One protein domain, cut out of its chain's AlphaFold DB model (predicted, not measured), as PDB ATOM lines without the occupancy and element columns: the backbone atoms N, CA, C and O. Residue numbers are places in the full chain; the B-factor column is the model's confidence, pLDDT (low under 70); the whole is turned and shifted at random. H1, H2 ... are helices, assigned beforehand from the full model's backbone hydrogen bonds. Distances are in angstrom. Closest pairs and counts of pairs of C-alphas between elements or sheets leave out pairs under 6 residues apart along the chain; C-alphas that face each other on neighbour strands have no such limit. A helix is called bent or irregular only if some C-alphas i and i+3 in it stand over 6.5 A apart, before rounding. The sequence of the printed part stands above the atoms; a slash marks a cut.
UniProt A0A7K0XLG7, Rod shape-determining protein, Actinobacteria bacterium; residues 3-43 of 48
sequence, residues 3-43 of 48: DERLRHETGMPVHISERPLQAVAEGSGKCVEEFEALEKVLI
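Overview. This is residues 3 to 43 of the 48 residues of the protein "Rod shape-determining protein" of Actinobacteria bacterium (UniProt A0A7K0XLG7). An open, arch-like chain has the short helix H1 at one end and the helices H2 and H3, set at a corner, at the other, joined by a long stretch without a named element. The 41 printed residues hold three named helices, in the order H1, H2, H3, and no named strand: all helix. The whole is extended, with a radius of gyration of the C-alphas of 14.9 A, and flat, spanning 40 by 21 by 11 A.

Arrangement. H1, residues 3 to 10, is apart from H2, residues 23 to 33, and from H3, residues 35 to 42. H2 and H3 are close but not clearly touching; their closest C-alphas, of Cys 31 and Leu 38, are 6.7 A apart. They run opposite ways at a steep tilt of 56 degrees. In H1 and H2 every O i to N i+4 pair is within hydrogen-bond range, in H3 2 of 4.

Along the chain. H1 begins at C-alpha 3 (13.466, -24.323, -2.483) and measures 10.6 A. H2 measures 15.3 A. H3, 8.1 A, ends at C-alpha 42 (42.024, -25.298, 2.591) and is irregular: C-alphas 37 and 40 are 7.8 A apart.

Size, cuts and confidence. The C-alphas farthest apart, of His 8 and Glu 36, are 40.2 A apart. The link from H1 to H2 is long; residues 17 to 29, of which 23 to 29 belong to H2, stand free. The printed part has no cut, and no printed residue is under 70 in pLDDT.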
ATOM      1  N   ASP A   3      13.029 -25.163  -1.371       96.56
ATOM      2  CA  ASP A   3      13.466 -24.323  -2.483       96.56
ATOM      3  C   ASP A   3      12.470 -23.206  -2.825       96.56
ATOM      4  O   ASP A   3      12.848 -22.040  -2.932       96.56
ATOM      5  N   GLU A   4      11.182 -23.537  -2.940       97.19
ATOM      6  CA  GLU A   4      10.130 -22.563  -3.247       97.19
ATOM      7  C   GLU A   4       9.965 -21.541  -2.124       97.19
ATOM      8  O   GLU A   4       9.797 -20.353  -2.394       97.19
ATOM      9  N   ARG A   5      10.055 -21.993  -0.867       97.75
ATOM     10  CA  ARG A   5       9.959 -21.111   0.297       97.75
ATOM     11  C   ARG A   5      11.165 -20.182   0.391       97.75
ATOM     12  O   ARG A   5      10.980 -18.990   0.590       97.75
ATOM     13  N   LEU A   6      12.380 -20.686   0.174       97.94
ATOM     14  CA  LEU A   6      13.576 -19.841   0.114       97.94
ATOM     15  C   LEU A   6      13.473 -18.798  -1.003       97.94
ATOM     16  O   LEU A   6      13.774 -17.631  -0.770       97.94
ATOM     17  N   ARG A   7      12.986 -19.182  -2.189       98.19
ATOM     18  CA  ARG A   7      12.766 -18.246  -3.300       98.19
ATOM     19  C   ARG A   7      11.742 -17.165  -2.948       98.19
ATOM     20  O   ARG A   7      11.963 -16.001  -3.264       98.19
ATOM     21  N   HIS A   8      10.639 -17.539  -2.299       98.12
ATOM     22  CA  HIS A   8       9.592 -16.598  -1.897       98.12
ATOM     23  C   HIS A   8      10.085 -15.583  -0.857       98.12
ATOM     24  O   HIS A   8       9.876 -14.389  -1.029       98.12
ATOM     25  N   GLU A   9      10.765 -16.056   0.187       98.50
ATOM     26  CA  GLU A   9      11.205 -15.217   1.310       98.50
ATOM     27  C   GLU A   9      12.394 -14.319   0.947       98.50
ATOM     28  O   GLU A   9      12.503 -13.195   1.427       98.50
ATOM     29  N   THR A  10      13.309 -14.810   0.107       97.69
ATOM     30  CA  THR A  10      14.530 -14.062  -0.243       97.69
ATOM     31  C   THR A  10      14.383 -13.214  -1.502       97.69
ATOM     32  O   THR A  10      15.187 -12.312  -1.719       97.69
ATOM     33  N   GLY A  11      13.409 -13.520  -2.364       97.44
ATOM     34  CA  GLY A  11      13.294 -12.924  -3.698       97.44
ATOM     35  C   GLY A  11      14.410 -13.331  -4.671       97.44
ATOM     36  O   GLY A  11      14.475 -12.798  -5.777       97.44
ATOM     37  N   MET A  12      15.283 -14.268  -4.287       97.81
ATOM     38  CA  MET A  12      16.435 -14.697  -5.083       97.81
ATOM     39  C   MET A  12      16.165 -16.036  -5.789       97.81
ATOM     40  O   MET A  12      15.437 -16.880  -5.256       97.81
ATOM     41  N   PRO A  13      16.763 -16.288  -6.971       97.12
ATOM     42  CA  PRO A  13      16.719 -17.601  -7.607       97.12
ATOM     43  C   PRO A  13      17.329 -18.683  -6.708       97.12
ATOM     44  O   PRO A  13      18.385 -18.488  -6.108       97.12
ATOM     45  N   VAL A  14      16.677 -19.845  -6.650       97.25
ATOM     46  CA  VAL A  14      17.147 -21.013  -5.897       97.25
ATOM     47  C   VAL A  14      17.287 -22.180  -6.864       97.25
ATOM     48  O   VAL A  14      16.336 -22.516  -7.569       97.25
ATOM     49  N   HIS A  15      18.469 -22.797  -6.882       96.06
ATOM     50  CA  HIS A  15      18.789 -23.936  -7.735       96.06
ATOM     51  C   HIS A  15      19.153 -25.140  -6.873       96.06
ATOM     52  O   HIS A  15      20.025 -25.053  -6.007       96.06
ATOM     53  N   ILE A  16      18.491 -26.268  -7.120       96.06
ATOM     54  CA  ILE A  16      18.874 -27.543  -6.520       96.06
ATOM     55  C   ILE A  16      19.974 -28.159  -7.382       96.06
ATOM     56  O   ILE A  16      19.829 -28.256  -8.598       96.06
ATOM     57  N   SER A  17      21.079 -28.555  -6.749       96.94
ATOM     58  CA  SER A  17      22.152 -29.289  -7.427       96.94
ATOM     59  C   SER A  17      21.616 -30.593  -8.016       96.94
ATOM     60  O   SER A  17      20.781 -31.250  -7.400       96.94
ATOM     61  N   GLU A  18      22.139 -31.003  -9.169       96.81
ATOM     62  CA  GLU A  18      21.777 -32.267  -9.822       96.81
ATOM     63  C   GLU A  18      22.083 -33.495  -8.947       96.81
ATOM     64  O   GLU A  18      21.388 -34.507  -9.023       96.81
ATOM     65  N   ARG A  19      23.117 -33.410  -8.094       97.56
ATOM     66  CA  ARG A  19      23.608 -34.517  -7.253       97.56
ATOM     67  C   ARG A  19      23.809 -34.080  -5.798       97.56
ATOM     68  O   ARG A  19      24.925 -34.123  -5.274       97.56
ATOM     69  N   PRO A  20      22.735 -33.663  -5.104       96.94
ATOM     70  CA  PRO A  20      22.845 -32.953  -3.832       96.94
ATOM     71  C   PRO A  20      23.391 -33.838  -2.705       96.94
ATOM     72  O   PRO A  20      24.043 -33.341  -1.794       96.94
ATOM     73  N   LEU A  21      23.163 -35.153  -2.780       98.00
ATOM     74  CA  LEU A  21      23.626 -36.104  -1.769       98.00
ATOM     75  C   LEU A  21      25.117 -36.441  -1.899       98.00
ATOM     76  O   LEU A  21      25.732 -36.839  -0.916       98.00
ATOM     77  N   GLN A  22      25.699 -36.300  -3.094       98.12
ATOM     78  CA  GLN A  22      27.109 -36.621  -3.351       98.12
ATOM     79  C   GLN A  22      28.002 -35.381  -3.419       98.12
ATOM     80  O   GLN A  22      29.210 -35.509  -3.240       98.12
ATOM     81  N   ALA A  23      27.416 -34.199  -3.631       97.31
ATOM     82  CA  ALA A  23      28.133 -32.951  -3.883       97.31
ATOM     83  C   ALA A  23      29.282 -32.683  -2.896       97.31
ATOM     84  O   ALA A  23      30.355 -32.246  -3.308       97.31
ATOM     85  N   VAL A  24      29.084 -32.987  -1.610       97.00
ATOM     86  CA  VAL A  24      30.114 -32.789  -0.580       97.00
ATOM     87  C   VAL A  24      31.275 -33.765  -0.758       97.00
ATOM     88  O   VAL A  24      32.419 -33.329  -0.835       97.00
ATOM     89  N   ALA A  25      30.996 -35.066  -0.862       97.06
ATOM     90  CA  ALA A  25      32.039 -36.081  -1.009       97.06
ATOM     91  C   ALA A  25      32.876 -35.853  -2.280       97.06
ATOM     92  O   ALA A  25      34.099 -35.953  -2.246       97.06
ATOM     93  N   GLU A  26      32.225 -35.485  -3.385       96.56
ATOM     94  CA  GLU A  26      32.906 -35.206  -4.653       96.56
ATOM     95  C   GLU A  26      33.720 -33.920  -4.614       96.56
ATOM     96  O   GLU A  26      34.844 -33.898  -5.106       96.56
ATOM     97  N   GLY A  27      33.183 -32.857  -4.011       93.94
ATOM     98  CA  GLY A  27      33.925 -31.618  -3.804       93.94
ATOM     99  C   GLY A  27      35.177 -31.852  -2.961       93.94
ATOM    100  O   GLY A  27      36.257 -31.405  -3.331       93.94
ATOM    101  N   SER A  28      35.060 -32.623  -1.876       93.81
ATOM    102  CA  SER A  28      36.205 -32.988  -1.040       93.81
ATOM    103  C   SER A  28      37.248 -33.813  -1.796       93.81
ATOM    104  O   SER A  28      38.435 -33.537  -1.650       93.81
ATOM    105  N   GLY A  29      36.829 -34.780  -2.621       94.94
ATOM    106  CA  GLY A  29      37.745 -35.552  -3.468       94.94
ATOM    107  C   GLY A  29      38.527 -34.660  -4.434       94.94
ATOM    108  O   GLY A  29      39.754 -34.702  -4.448       94.94
ATOM    109  N   LYS A  30      37.827 -33.763  -5.140       93.38
ATOM    110  CA  LYS A  30      38.453 -32.784  -6.046       93.38
ATOM    111  C   LYS A  30      39.460 -31.884  -5.334       93.38
ATOM    112  O   LYS A  30      40.521 -31.606  -5.876       93.38
ATOM    113  N   CYS A  31      39.171 -31.464  -4.102       91.94
ATOM    114  CA  CYS A  31      40.111 -30.661  -3.318       91.94
ATOM    115  C   CYS A  31      41.422 -31.396  -2.998       91.94
ATOM    116  O   CYS A  31      42.459 -30.752  -2.873       91.94
ATOM    117  N   VAL A  32      41.382 -32.721  -2.837       90.69
ATOM    118  CA  VAL A  32      42.588 -33.536  -2.626       90.69
ATOM    119  C   VAL A  32      43.351 -33.719  -3.937       90.69
ATOM    120  O   VAL A  32      44.577 -33.659  -3.941       90.69
ATOM    121  N   GLU A  33      42.635 -33.913  -5.045       91.88
ATOM    122  CA  GLU A  33      43.228 -34.024  -6.382       91.88
ATOM    123  C   GLU A  33      43.917 -32.718  -6.822       91.88
ATOM    124  O   GLU A  33      44.978 -32.763  -7.437       91.88
ATOM    125  N   GLU A  34      43.359 -31.560  -6.455       89.62
ATOM    126  CA  GLU A  34      43.858 -30.222  -6.812       89.62
ATOM    127  C   GLU A  34      44.423 -29.449  -5.601       89.62
ATOM    128  O   GLU A  34      44.243 -28.236  -5.466       89.62
ATOM    129  N   PHE A  35      45.109 -30.147  -4.692       84.31
ATOM    130  CA  PHE A  35      45.505 -29.584  -3.397       84.31
ATOM    131  C   PHE A  35      46.377 -28.321  -3.501       84.31
ATOM    132  O   PHE A  35      46.103 -27.332  -2.824       84.31
ATOM    133  N   GLU A  36      47.383 -28.309  -4.379       83.19
ATOM    134  CA  GLU A  36      48.289 -27.158  -4.551       83.19
ATOM    135  C   GLU A  36      47.546 -25.886  -4.994       83.19
ATOM    136  O   GLU A  36      47.860 -24.781  -4.553       83.19
ATOM    137  N   ALA A  37      46.519 -26.028  -5.838       85.00
ATOM    138  CA  ALA A  37      45.730 -24.898  -6.321       85.00
ATOM    139  C   ALA A  37      44.805 -24.328  -5.233       85.00
ATOM    140  O   ALA A  37      44.465 -23.141  -5.255       85.00
ATOM    141  N   LEU A  38      44.402 -25.166  -4.276       84.88
ATOM    142  CA  LEU A  38      43.405 -24.846  -3.257       84.88
ATOM    143  C   LEU A  38      43.998 -24.622  -1.863       84.88
ATOM    144  O   LEU A  38      43.269 -24.226  -0.954       84.88
ATOM    145  N   GLU A  39      45.310 -24.792  -1.696       82.44
ATOM    146  CA  GLU A  39      46.033 -24.689  -0.424       82.44
ATOM    147  C   GLU A  39      45.637 -23.444   0.392       82.44
ATOM    148  O   GLU A  39      45.309 -23.547   1.573       82.44
ATOM    149  N   LYS A  40      45.552 -22.273  -0.258       79.62
ATOM    150  CA  LYS A  40      45.205 -20.985   0.380       79.62
ATOM    151  C   LYS A  40      43.804 -20.930   0.992       79.62
ATOM    152  O   LYS A  40      43.542 -20.075   1.831       79.62
ATOM    153  N   VAL A  41      42.889 -21.768   0.517       83.31
ATOM    154  CA  VAL A  41      41.502 -21.835   0.999       83.31
ATOM    155  C   VAL A  41      41.331 -23.002   1.971       83.31
ATOM    156  O   VAL A  41      40.543 -22.909   2.909       83.31
ATOM    157  N   LEU A  42      42.076 -24.092   1.762       84.31
ATOM    158  CA  LEU A  42      42.024 -25.298   2.591       84.31
ATOM    159  C   LEU A  42      42.731 -25.122   3.939       84.31
ATOM    160  O   LEU A  42      42.295 -25.692   4.939       84.31
ATOM    161  N   ILE A  43      43.792 -24.318   3.985       82.12
ATOM    162  CA  ILE A  43      44.504 -23.989   5.218       82.12
ATOM    163  C   ILE A  43      43.913 -22.695   5.773       82.12
ATOM    164  O   ILE A  43      44.262 -21.591   5.361       82.12
TER     165      ILE A  43